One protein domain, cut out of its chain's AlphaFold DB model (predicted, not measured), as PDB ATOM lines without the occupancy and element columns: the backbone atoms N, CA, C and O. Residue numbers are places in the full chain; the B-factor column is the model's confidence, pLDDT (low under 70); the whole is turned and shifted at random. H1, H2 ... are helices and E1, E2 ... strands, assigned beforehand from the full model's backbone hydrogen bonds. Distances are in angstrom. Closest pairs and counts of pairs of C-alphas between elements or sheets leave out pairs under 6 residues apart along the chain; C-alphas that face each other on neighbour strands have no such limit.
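This is residues 59 to 150 of the 150 residues of the protein "LigB domain-containing protein" of SAR202 cluster bacterium (UniProt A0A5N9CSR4). A two-strand hairpin, E1 and E2, covers one side of the long helix H1, and the short helices H2 and H3 lie on the side away from it. H1, H4 and both strands run nearly along one line, and the chain's last residues run on past E2 as a tail. The printed part has 92 residues with four named helices and then two named strands, an antiparallel sheet in the order E1 - E2; the class is mixed. It is compact, with a radius of gyration of the C-alphas of 13.2 A, yet elongated, spanning 47 by 26 by 17 A.

Look first at the hairpin of E1, residues 126 to 131, and E2, residues 140 to 144, antiparallel at 167 degrees; N 126 and O 144 are 2.8 A apart, within hydrogen-bond range. H1, residues 76 to 87, comes closest to E1 at the C-alphas of Arg 87 and Glu 126, 6.8 A. With residues 82 to 85 alone it touches H2, residues 91 to 96, closest at the C-alphas of Leu 85 and Gly 91, 5.6 A. H2 touches H4, residues 110 to 120, at a steep tilt of 53 degrees, opposite ways; the closest C-alphas, Gly 91 and Leu 117, are 5.8 A apart. H3, residues 99 to 105, is close to H1 but not clearly touching, with C-alphas 78 and 105 at 6.9 A. Every O i to N i+4 pair is within range in H1, H3 and H4; H2 has 0 of 2, but 3 of 3 O i to N i+3 pairs.

Find C-alpha 76 at (-6.508, 17.683, 42.316); from there H1 runs 15.9 A. H4 covers 15.1 A, E1 15.0 A and E2 13.7 A, ending at C-alpha 144, (-1.673, 1.901, 55.482).

The farthest C-alphas, Asn 70 and Pro 150, are 46.8 A apart. The printed part has no cut, and no link between named elements is long. Look for pLDDT under 70 at residues 134 to 136 and 147 to 150.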
ATOM      1  N   SER A  59       5.030   9.800  44.322       92.44
ATOM      2  CA  SER A  59       3.973  10.824  44.345       92.44
ATOM      3  C   SER A  59       2.827  10.442  43.408       92.44
ATOM      4  O   SER A  59       2.922   9.442  42.699       92.44
ATOM      5  N   TRP A  60       1.752  11.232  43.427       95.25
ATOM      6  CA  TRP A  60       0.700  11.149  42.413       95.25
ATOM      7  C   TRP A  60       0.901  12.220  41.337       95.25
ATOM      8  O   TRP A  60       2.038  12.409  40.902       95.25
ATOM      9  N   SER A  61      -0.138  12.957  40.930       95.31
ATOM     10  CA  SER A  61      -0.003  13.975  39.885       95.31
ATOM     11  C   SER A  61       1.109  14.992  40.189       95.31
ATOM     12  O   SER A  61       1.306  15.408  41.338       95.31
ATOM     13  N   HIS A  62       1.836  15.416  39.149       94.31
ATOM     14  CA  HIS A  62       2.894  16.424  39.243       94.31
ATOM     15  C   HIS A  62       2.530  17.686  38.466       94.31
ATOM     16  O   HIS A  62       2.154  17.627  37.299       94.31
ATOM     17  N   SER A  63       2.742  18.853  39.077       93.88
ATOM     18  CA  SER A  63       2.421  20.154  38.474       93.88
ATOM     19  C   SER A  63       3.062  20.365  37.106       93.88
ATOM     20  O   SER A  63       2.409  20.899  36.224       93.88
ATOM     21  N   PHE A  64       4.297  19.903  36.911       92.69
ATOM     22  CA  PHE A  64       5.052  20.045  35.664       92.69
ATOM     23  C   PHE A  64       4.781  18.929  34.638       92.69
ATOM     24  O   PHE A  64       5.294  19.009  33.524       92.69
ATOM     25  N   LEU A  65       3.988  17.910  34.991       93.69
ATOM     26  CA  LEU A  65       3.606  16.798  34.106       93.69
ATOM     27  C   LEU A  65       2.105  16.761  33.799       93.69
ATOM     28  O   LEU A  65       1.703  16.095  32.855       93.69
ATOM     29  N   ALA A  66       1.273  17.455  34.580       94.50
ATOM     30  CA  ALA A  66      -0.173  17.486  34.396       94.50
ATOM     31  C   ALA A  66      -0.551  18.334  33.170       94.50
ATOM     32  O   ALA A  66      -0.762  19.552  33.261       94.50
ATOM     33  N   HIS A  67      -0.634  17.688  32.007       92.94
ATOM     34  CA  HIS A  67      -0.930  18.335  30.729       92.94
ATOM     35  C   HIS A  67      -2.310  18.995  30.698       92.94
ATOM     36  O   HIS A  67      -2.419  20.109  30.178       92.94
ATOM     37  N   LYS A  68      -3.330  18.415  31.345       94.69
ATOM     38  CA  LYS A  68      -4.658  19.051  31.454       94.69
ATOM     39  C   LYS A  68      -4.640  20.411  32.150       94.69
ATOM     40  O   LYS A  68      -5.523  21.234  31.932       94.69
ATOM     41  N   ASN A  69      -3.612  20.661  32.962       94.06
ATOM     42  CA  ASN A  69      -3.390  21.920  33.667       94.06
ATOM     43  C   ASN A  69      -2.252  22.742  33.041       94.06
ATOM     44  O   ASN A  69      -1.655  23.590  33.712       94.06
ATOM     45  N   ASN A  70      -1.923  22.493  31.768       94.62
ATOM     46  CA  ASN A  70      -0.833  23.146  31.037       94.62
ATOM     47  C   ASN A  70       0.513  23.085  31.781       94.62
ATOM     48  O   ASN A  70       1.280  24.049  31.746       94.62
ATOM     49  N   CYS A  71       0.770  21.993  32.504       93.75
ATOM     50  CA  CYS A  71       1.978  21.804  33.307       93.75
ATOM     51  C   CYS A  71       2.240  22.948  34.315       93.75
ATOM     52  O   CYS A  71       3.389  23.316  34.568       93.75
ATOM     53  N   SER A  72       1.173  23.531  34.878       93.12
ATOM     54  CA  SER A  72       1.258  24.654  35.827       93.12
ATOM     55  C   SER A  72       0.694  24.352  37.219       93.12
ATOM     56  O   SER A  72       0.960  25.094  38.165       93.12
ATOM     57  N   ALA A  73      -0.065  23.263  37.366       93.19
ATOM     58  CA  ALA A  73      -0.704  22.863  38.615       93.19
ATOM     59  C   ALA A  73      -0.942  21.348  38.649       93.19
ATOM     60  O   ALA A  73      -1.162  20.728  37.613       93.19
ATOM     61  N   ILE A  74      -0.919  20.762  39.847       94.44
ATOM     62  CA  ILE A  74      -1.294  19.356  40.078       94.44
ATOM     63  C   ILE A  74      -2.770  19.104  39.735       94.44
ATOM     64  O   ILE A  74      -3.591  20.022  39.804       94.44
ATOM     65  N   ASP A  75      -3.124  17.867  39.394       95.00
ATOM     66  CA  ASP A  75      -4.495  17.473  39.063       95.00
ATOM     67  C   ASP A  75      -5.292  16.988  40.285       95.00
ATOM     68  O   ASP A  75      -5.579  15.802  40.458       95.00
ATOM     69  N   LEU A  76      -5.732  17.951  41.101       94.69
ATOM     70  CA  LEU A  76      -6.508  17.683  42.316       94.69
ATOM     71  C   LEU A  76      -7.793  16.878  42.079       94.69
ATOM     72  O   LEU A  76      -8.264  16.206  42.994       94.69
ATOM     73  N   GLU A  77      -8.411  16.990  40.904       95.44
ATOM     74  CA  GLU A  77      -9.647  16.268  40.597       95.44
ATOM     75  C   GLU A  77      -9.380  14.764  40.507       95.44
ATOM     76  O   GLU A  77     -10.038  13.968  41.186       95.44
ATOM     77  N   THR A  78      -8.380  14.383  39.712       96.81
ATOM     78  CA  THR A  78      -7.985  12.983  39.548       96.81
ATOM     79  C   THR A  78      -7.383  12.429  40.830       96.81
ATOM     80  O   THR A  78      -7.787  11.347  41.259       96.81
ATOM     81  N   ASP A  79      -6.519  13.193  41.503       97.06
ATOM     82  CA  ASP A  79      -5.916  12.777  42.770       97.06
ATOM     83  C   ASP A  79      -6.990  12.458  43.820       97.06
ATOM     84  O   ASP A  79      -6.981  11.396  44.442       97.06
ATOM     85  N   ARG A  80      -7.991  13.329  43.997       97.19
ATOM     86  CA  ARG A  80      -9.075  13.089  44.966       97.19
ATOM     87  C   ARG A  80      -9.926  11.880  44.601       97.19
ATOM     88  O   ARG A  80     -10.370  11.160  45.497       97.19
ATOM     89  N   ARG A  81     -10.139  11.629  43.307       97.94
ATOM     90  CA  ARG A  81     -10.825  10.421  42.839       97.94
ATOM     91  C   ARG A  81     -10.032   9.167  43.205       97.94
ATOM     92  O   ARG A  81     -10.617   8.224  43.731       97.94
ATOM     93  N   TYR A  82      -8.720   9.156  42.977       98.00
ATOM     94  CA  TYR A  82      -7.853   8.033  43.348       98.00
ATOM     95  C   TYR A  82      -7.821   7.815  44.859       98.00
ATOM     96  O   TYR A  82      -7.954   6.680  45.321       98.00
ATOM     97  N   LEU A  83      -7.734   8.901  45.628       98.19
ATOM     98  CA  LEU A  83      -7.804   8.869  47.085       98.19
ATOM     99  C   LEU A  83      -9.082   8.204  47.580       98.19
ATOM    100  O   LEU A  83      -9.016   7.368  48.480       98.19
ATOM    101  N   GLU A  84     -10.229   8.548  46.997       98.38
ATOM    102  CA  GLU A  84     -11.498   7.959  47.409       98.38
ATOM    103  C   GLU A  84     -11.597   6.481  47.032       98.38
ATOM    104  O   GLU A  84     -12.012   5.673  47.860       98.38
ATOM    105  N   LEU A  85     -11.139   6.095  45.836       98.44
ATOM    106  CA  LEU A  85     -11.086   4.686  45.434       98.44
ATOM    107  C   LEU A  85     -10.244   3.863  46.413       98.44
ATOM    108  O   LEU A  85     -10.683   2.821  46.891       98.44
ATOM    109  N   VAL A  86      -9.055   4.348  46.767       97.75
ATOM    110  CA  VAL A  86      -8.167   3.669  47.717       97.75
ATOM    111  C   VAL A  86      -8.780   3.621  49.124       97.75
ATOM    112  O   VAL A  86      -8.775   2.568  49.767       97.75
ATOM    113  N   ARG A  87      -9.376   4.724  49.589       97.75
ATOM    114  CA  ARG A  87     -10.070   4.804  50.883       97.75
ATOM    115  C   ARG A  87     -11.239   3.820  50.975       97.75
ATOM    116  O   ARG A  87     -11.426   3.207  52.019       97.75
ATOM    117  N   GLN A  88     -12.004   3.644  49.899       97.88
ATOM    118  CA  GLN A  88     -13.160   2.742  49.854       97.88
ATOM    119  C   GLN A  88     -12.799   1.281  49.551       97.88
ATOM    120  O   GLN A  88     -13.690   0.434  49.502       97.88
ATOM    121  N   GLY A  89     -11.517   0.966  49.345       97.44
ATOM    122  CA  GLY A  89     -11.086  -0.380  48.974       97.44
ATOM    123  C   GLY A  89     -11.497  -0.767  47.561       97.44
ATOM    124  O   GLY A  89     -11.825  -1.911  47.311       97.44
ATOM    125  N   GLN A  90     -11.502   0.190  46.642       98.31
ATOM    126  CA  GLN A  90     -11.828   0.021  45.225       98.31
ATOM    127  C   GLN A  90     -10.584   0.223  44.346       98.31
ATOM    128  O   GLN A  90     -10.659   0.746  43.232       98.31
ATOM    129  N   GLY A  91      -9.411  -0.147  44.868       97.31
ATOM    130  CA  GLY A  91      -8.123   0.076  44.218       97.31
ATOM    131  C   GLY A  91      -7.985  -0.625  42.865       97.31
ATOM    132  O   GLY A  91      -7.271  -0.128  41.995       97.31
ATOM    133  N   SER A  92      -8.703  -1.730  42.642       98.12
ATOM    134  CA  SER A  92      -8.724  -2.446  41.364       98.12
ATOM    135  C   SER A  92      -9.216  -1.588  40.195       98.12
ATOM    136  O   SER A  92      -8.785  -1.803  39.062       98.12
ATOM    137  N   GLN A  93     -10.043  -0.567  40.450       98.69
ATOM    138  CA  GLN A  93     -10.495   0.363  39.412       98.69
ATOM    139  C   GLN A  93      -9.337   1.173  38.815       98.69
ATOM    140  O   GLN A  93      -9.379   1.521  37.641       98.69
ATOM    141  N   LEU A  94      -8.255   1.416  39.564       98.44
ATOM    142  CA  LEU A  94      -7.075   2.100  39.019       98.44
ATOM    143  C   LEU A  94      -6.350   1.262  37.952       98.44
ATOM    144  O   LEU A  94      -5.600   1.806  37.147       98.44
ATOM    145  N   ALA A  95      -6.603  -0.049  37.875       98.44
ATOM    146  CA  ALA A  95      -6.042  -0.913  36.839       98.44
ATOM    147  C   ALA A  95      -6.645  -0.663  35.442       98.44
ATOM    148  O   ALA A  95      -6.120  -1.180  34.454       98.44
ATOM    149  N   THR A  96      -7.740   0.102  35.345       98.19
ATOM    150  CA  THR A  96      -8.380   0.451  34.067       98.19
ATOM    151  C   THR A  96      -7.844   1.742  33.459       98.19
ATOM    152  O   THR A  96      -8.264   2.080  32.356       98.19
ATOM    153  N   LEU A  97      -6.952   2.453  34.159       98.25
ATOM    154  CA  LEU A  97      -6.396   3.716  33.681       98.25
ATOM    155  C   LEU A  97      -5.628   3.513  32.377       98.25
ATOM    156  O   LEU A  97      -4.793   2.604  32.264       98.25
ATOM    157  N   THR A  98      -5.908   4.365  31.396       96.75
ATOM    158  CA  THR A  98      -5.208   4.321  30.113       96.75
ATOM    159  C   THR A  98      -3.887   5.088  30.180       96.75
ATOM    160  O   THR A  98      -3.711   5.969  31.027       96.75
ATOM    161  N   PRO A  99      -2.922   4.782  29.293       94.31
ATOM    162  CA  PRO A  99      -1.704   5.575  29.185       94.31
ATOM    163  C   PRO A  99      -1.985   7.068  28.979       94.31
ATOM    164  O   PRO A  99      -1.271   7.884  29.551       94.31
ATOM    165  N   GLU A 100      -3.010   7.421  28.207       94.44
ATOM    166  CA  GLU A 100      -3.396   8.804  27.924       94.44
ATOM    167  C   GLU A 100      -3.926   9.512  29.174       94.44
ATOM    168  O   GLU A 100      -3.519  10.636  29.434       94.44
ATOM    169  N   GLU A 101      -4.760   8.858  29.991       96.69
ATOM    170  CA  GLU A 101      -5.244   9.432  31.258       96.69
ATOM    171  C   GLU A 101      -4.096   9.692  32.248       96.69
ATOM    172  O   GLU A 101      -4.058  10.732  32.909       96.69
ATOM    173  N   LEU A 102      -3.132   8.767  32.330       95.50
ATOM    174  CA  LEU A 102      -1.933   8.930  33.161       95.50
ATOM    175  C   LEU A 102      -1.042  10.070  32.653       95.50
ATOM    176  O   LEU A 102      -0.515  10.842  33.453       95.50
ATOM    177  N   GLN A 103      -0.902  10.196  31.329       93.56
ATOM    178  CA  GLN A 103      -0.174  11.306  30.715       93.56
ATOM    179  C   GLN A 103      -0.855  12.638  31.022       93.56
ATOM    180  O   GLN A 103      -0.197  13.581  31.449       93.56
ATOM    181  N   ASP A 104      -2.166  12.712  30.810       95.69
ATOM    182  CA  ASP A 104      -2.928  13.951  30.906       95.69
ATOM    183  C   ASP A 104      -2.969  14.495  32.343       95.69
ATOM    184  O   ASP A 104      -2.804  15.697  32.570       95.69
ATOM    185  N   SER A 105      -3.096  13.597  33.325       95.88
ATOM    186  CA  SER A 105      -3.051  13.922  34.758       95.88
ATOM    187  C   SER A 105      -1.636  14.147  35.305       95.88
ATOM    188  O   SER A 105      -1.488  14.742  36.370       95.88
ATOM    189  N   GLY A 106      -0.584  13.719  34.598       94.56
ATOM    190  CA  GLY A 106       0.798  13.809  35.079       94.56
ATOM    191  C   GLY A 106       1.108  12.861  36.241       94.56
ATOM    192  O   GLY A 106       1.984  13.159  37.059       94.56
ATOM    193  N   ASP A 107       0.359  11.762  36.344       94.44
ATOM    194  CA  ASP A 107       0.444  10.777  37.423       94.44
ATOM    195  C   ASP A 107       1.065   9.453  36.949       94.44
ATOM    196  O   ASP A 107       0.532   8.359  37.121       94.44
ATOM    197  N   HIS A 108       2.218   9.535  36.289       94.62
ATOM    198  CA  HIS A 108       2.911   8.354  35.767       94.62
ATOM    199  C   HIS A 108       3.293   7.362  36.868       94.62
ATOM    200  O   HIS A 108       3.286   6.150  36.655       94.62
ATOM    201  N   GLU A 109       3.649   7.862  38.051       95.50
ATOM    202  CA  GLU A 109       4.199   7.038  39.125       95.50
ATOM    203  C   GLU A 109       3.141   6.274  39.942       95.50
ATOM    204  O   GLU A 109       3.513   5.320  40.634       95.50
ATOM    205  N   ILE A 110       1.837   6.562  39.786       97.12
ATOM    206  CA  ILE A 110       0.751   5.757  40.387       97.12
ATOM    207  C   ILE A 110       0.819   4.277  39.996       97.12
ATOM    208  O   ILE A 110       0.310   3.412  40.708       97.12
ATOM    209  N   LEU A 111       1.513   3.943  38.905       97.81
ATOM    210  CA  LEU A 111       1.806   2.566  38.509       97.81
ATOM    211  C   LEU A 111       2.488   1.758  39.631       97.81
ATOM    212  O   LEU A 111       2.206   0.566  39.776       97.81
ATOM    213  N   ASN A 112       3.304   2.394  40.478       97.88
ATOM    214  CA  ASN A 112       3.886   1.758  41.666       97.88
ATOM    215  C   ASN A 112       2.808   1.391  42.698       97.88
ATOM    216  O   ASN A 112       2.839   0.295  43.266       97.88
ATOM    217  N   TRP A 113       1.837   2.282  42.924       97.88
ATOM    218  CA  TRP A 113       0.693   2.022  43.801       97.88
ATOM    219  C   TRP A 113      -0.179   0.900  43.249       97.88
ATOM    220  O   TRP A 113      -0.579   0.017  44.000       97.88
ATOM    221  N   ILE A 114      -0.415   0.873  41.939       98.50
ATOM    222  CA  ILE A 114      -1.248  -0.146  41.294       98.50
ATOM    223  C   ILE A 114      -0.659  -1.556  41.460       98.50
ATOM    224  O   ILE A 114      -1.417  -2.509  41.647       98.50
ATOM    225  N   ILE A 115       0.672  -1.714  41.487       98.62
ATOM    226  CA  ILE A 115       1.299  -2.999  41.853       98.62
ATOM    227  C   ILE A 115       0.947  -3.380  43.296       98.62
ATOM    228  O   ILE A 115       0.540  -4.515  43.542       98.62
ATOM    229  N   ALA A 116       1.073  -2.456  44.255       97.44
ATOM    230  CA  ALA A 116       0.718  -2.727  45.650       97.44
ATOM    231  C   ALA A 116      -0.773  -3.057  45.815       97.44
ATOM    232  O   ALA A 116      -1.112  -4.018  46.500       97.44
ATOM    233  N   LEU A 117      -1.656  -2.339  45.121       97.75
ATOM    234  CA  LEU A 117      -3.090  -2.628  45.091       97.75
ATOM    235  C   LEU A 117      -3.378  -4.003  44.478       97.75
ATOM    236  O   LEU A 117      -4.233  -4.721  44.981       97.75
ATOM    237  N   GLY A 118      -2.620  -4.427  43.464       98.25
ATOM    238  CA  GLY A 118      -2.692  -5.790  42.931       98.25
ATOM    239  C   GLY A 118      -2.264  -6.865  43.934       98.25
ATOM    240  O   GLY A 118      -2.747  -7.995  43.860       98.25
ATOM    241  N   ILE A 119      -1.380  -6.529  44.881       97.56
ATOM    242  CA  ILE A 119      -0.967  -7.442  45.958       97.56
ATOM    243  C   ILE A 119      -2.045  -7.543  47.047       97.56
ATOM    244  O   ILE A 119      -2.312  -8.627  47.576       97.56
ATOM    245  N   LEU A 120      -2.626  -6.400  47.404       95.44
ATOM    246  CA  LEU A 120      -3.569  -6.254  48.511       95.44
ATOM    247  C   LEU A 120      -4.993  -6.682  48.128       95.44
ATOM    248  O   LEU A 120      -5.683  -7.295  48.940       95.44
ATOM    249  N   GLY A 121      -5.404  -6.399  46.893       95.56
ATOM    250  CA  GLY A 121      -6.789  -6.481  46.442       95.56
ATOM    251  C   GLY A 121      -7.633  -5.290  46.903       95.56
ATOM    252  O   GLY A 121      -7.125  -4.285  47.402       95.56
ATOM    253  N   ASP A 122      -8.947  -5.424  46.736       96.56
ATOM    254  CA  ASP A 122      -9.947  -4.411  47.079       96.56
ATOM    255  C   ASP A 122     -10.210  -4.375  48.593       96.56
ATOM    256  O   ASP A 122     -11.197  -4.899  49.112       96.56
ATOM    257  N   VAL A 123      -9.254  -3.783  49.314       95.44
ATOM    258  CA  VAL A 123      -9.276  -3.592  50.767       95.44
ATOM    259  C   VAL A 123      -9.149  -2.098  51.080       95.44
ATOM    260  O   VAL A 123      -8.241  -1.450  50.546       95.44
ATOM    261  N   PRO A 124     -10.020  -1.533  51.938       96.56
ATOM    262  CA  PRO A 124      -9.934  -0.137  52.356       96.56
ATOM    263  C   PRO A 124      -8.580   0.214  52.968       96.56
ATOM    264  O   PRO A 124      -8.064  -0.515  53.818       96.56
ATOM    265  N   ALA A 125      -8.034   1.353  52.555       97.00
ATOM    266  CA  ALA A 125      -6.835   1.914  53.153       97.00
ATOM    267  C   ALA A 125      -7.168   2.822  54.343       97.00
ATOM    268  O   ALA A 125      -8.081   3.648  54.282       97.00
ATOM    269  N   GLU A 126      -6.356   2.750  55.392       97.19
ATOM    270  CA  GLU A 126      -6.252   3.810  56.386       97.19
ATOM    271  C   GLU A 126      -5.410   4.948  55.799       97.19
ATOM    272  O   GLU A 126      -4.210   4.796  55.563       97.19
ATOM    273  N   ILE A 127      -6.033   6.099  55.550       97.19
ATOM    274  CA  ILE A 127      -5.323   7.287  55.068       97.19
ATOM    275  C   ILE A 127      -4.700   8.010  56.263       97.19
ATOM    276  O   ILE A 127      -5.409   8.617  57.063       97.19
ATOM    277  N   VAL A 128      -3.375   7.951  56.364       97.12
ATOM    278  CA  VAL A 128      -2.603   8.523  57.475       97.12
ATOM    279  C   VAL A 128      -2.318  10.003  57.251       97.12
ATOM    280  O   VAL A 128      -2.404  10.800  58.182       97.12
ATOM    281  N   ASP A 129      -1.968  10.377  56.021       95.94
ATOM    282  CA  ASP A 129      -1.718  11.770  55.663       95.94
ATOM    283  C   ASP A 129      -2.057  12.043  54.199       95.94
ATOM    284  O   ASP A 129      -1.892  11.187  53.328       95.94
ATOM    285  N   VAL A 130      -2.492  13.272  53.938       95.38
ATOM    286  CA  VAL A 130      -2.688  13.823  52.600       95.38
ATOM    287  C   VAL A 130      -2.101  15.227  52.586       95.38
ATOM    288  O   VAL A 130      -2.336  16.031  53.495       95.38
ATOM    289  N   ARG A 131      -1.322  15.543  51.555       90.81
ATOM    290  CA  ARG A 131      -0.784  16.885  51.329       90.81
ATOM    291  C   ARG A 131      -1.301  17.395  49.990       90.81
ATOM    292  O   ARG A 131      -0.745  17.096  48.939       90.81
ATOM    293  N   GLU A 132      -2.374  18.175  50.067       82.50
ATOM    294  CA  GLU A 132      -2.971  18.870  48.926       82.50
ATOM    295  C   GLU A 132      -2.549  20.342  48.989       82.50
ATOM    296  O   GLU A 132      -3.116  21.132  49.744       82.50
ATOM    297  N   SER A 133      -1.509  20.741  48.257       70.75
ATOM    298  CA  SER A 133      -1.092  22.146  48.230       70.75
ATOM    299  C   SER A 133      -0.684  22.578  46.834       70.75
ATOM    300  O   SER A 133       0.176  21.970  46.212       70.75
ATOM    301  N   HIS A 134      -1.244  23.699  46.379       63.09
ATOM    302  CA  HIS A 134      -0.921  24.323  45.092       63.09
ATOM    303  C   HIS A 134       0.518  24.861  45.019       63.09
ATOM    304  O   HIS A 134       0.999  25.196  43.945       63.09
ATOM    305  N   THR A 135       1.210  24.960  46.160       63.16
ATOM    306  CA  THR A 135       2.643  25.306  46.207       63.16
ATOM    307  C   THR A 135       3.548  24.080  46.087       63.16
ATOM    308  O   THR A 135       4.767  24.221  46.014       63.16
ATOM    309  N   GLN A 136       2.978  22.871  46.102       67.88
ATOM    310  CA  GLN A 136       3.732  21.633  45.981       67.88
ATOM    311  C   GLN A 136       3.836  21.189  44.529       67.88
ATOM    312  O   GLN A 136       2.925  21.356  43.726       67.88
ATOM    313  N   LEU A 137       4.976  20.570  44.220       90.12
ATOM    314  CA  LEU A 137       5.243  20.025  42.896       90.12
ATOM    315  C   LEU A 137       4.401  18.784  42.584       90.12
ATOM    316  O   LEU A 137       4.281  18.463  41.405       90.12
ATOM    317  N   ALA A 138       3.850  18.112  43.600       93.06
ATOM    318  CA  ALA A 138       3.071  16.890  43.446       93.06
ATOM    319  C   ALA A 138       2.062  16.684  44.582       93.06
ATOM    320  O   ALA A 138       2.297  17.149  45.703       93.06
ATOM    321  N   PHE A 139       0.999  15.930  44.307       95.00
ATOM    322  CA  PHE A 139       0.074  15.429  45.322       95.00
ATOM    323  C   PHE A 139       0.693  14.248  46.079       95.00
ATOM    324  O   PHE A 139       1.380  13.403  45.495       95.00
ATOM    325  N   ARG A 140       0.506  14.199  47.404       94.69
ATOM    326  CA  ARG A 140       1.129  13.170  48.256       94.69
ATOM    327  C   ARG A 140       0.130  12.557  49.215       94.69
ATOM    328  O   ARG A 140      -0.587  13.275  49.914       94.69
ATOM    329  N   VAL A 141       0.180  11.233  49.306       96.00
ATOM    330  CA  VAL A 141      -0.633  10.425  50.215       96.00
ATOM    331  C   VAL A 141       0.257   9.452  50.968       96.00
ATOM    332  O   VAL A 141       1.141   8.826  50.389       96.00
ATOM    333  N   ALA A 142      -0.004   9.307  52.264       96.62
ATOM    334  CA  ALA A 142       0.484   8.202  53.072       96.62
ATOM    335  C   ALA A 142      -0.715   7.345  53.485       96.62
ATOM    336  O   ALA A 142      -1.660   7.843  54.097       96.62
ATOM    337  N   ALA A 143      -0.672   6.060  53.145       96.62
ATOM    338  CA  ALA A 143      -1.748   5.116  53.406       96.62
ATOM    339  C   ALA A 143      -1.196   3.813  53.990       96.62
ATOM    340  O   ALA A 143      -0.095   3.380  53.639       96.62
ATOM    341  N   LEU A 144      -1.967   3.194  54.880       96.50
ATOM    342  CA  LEU A 144      -1.673   1.901  55.482       96.50
ATOM    343  C   LEU A 144      -2.810   0.928  55.190       96.50
ATOM    344  O   LEU A 144      -3.983   1.288  55.207       96.50
ATOM    345  N   TRP A 145      -2.455  -0.332  54.974       94.12
ATOM    346  CA  TRP A 145      -3.414  -1.425  54.901       94.12
ATOM    347  C   TRP A 145      -3.127  -2.389  56.040       94.12
ATOM    348  O   TRP A 145      -2.024  -2.930  56.152       94.12
ATOM    349  N   GLY A 146      -4.125  -2.607  56.891       82.81
ATOM    350  CA  GLY A 146      -4.088  -3.696  57.853       82.81
ATOM    351  C   GLY A 146      -4.259  -5.018  57.114       82.81
ATOM    352  O   GLY A 146      -5.243  -5.200  56.404       82.81
ATOM    353  N   TRP A 147      -3.317  -5.949  57.276       64.94
ATOM    354  CA  TRP A 147      -3.470  -7.302  56.746       64.94
ATOM    355  C   TRP A 147      -3.470  -8.335  57.872       64.94
ATOM    356  O   TRP A 147      -2.473  -8.520  58.571       64.94
ATOM    357  N   THR A 148      -4.576  -9.059  57.999       54.78
ATOM    358  CA  THR A 148      -4.676 -10.312  58.756       54.78
ATOM    359  C   THR A 148      -4.781 -11.452  57.748       54.78
ATOM    360  O   THR A 148      -5.686 -11.435  56.915       54.78
ATOM    361  N   LYS A 149      -3.853 -12.428  57.784       51.28
ATOM    362  CA  LYS A 149      -4.024 -13.685  57.026       51.28
ATOM    363  C   LYS A 149      -5.382 -14.289  57.448       51.28
ATOM    364  O   LYS A 149      -5.598 -14.362  58.660       51.28
ATOM    365  N   PRO A 150      -6.287 -14.623  56.507       50.94
ATOM    366  CA  PRO A 150      -7.495 -15.371  56.839       50.94
ATOM    367  C   PRO A 150      -7.153 -16.755  57.403       50.94
ATOM    368  O   PRO A 150      -6.052 -17.269  57.086       50.94
TER     369      PRO A 150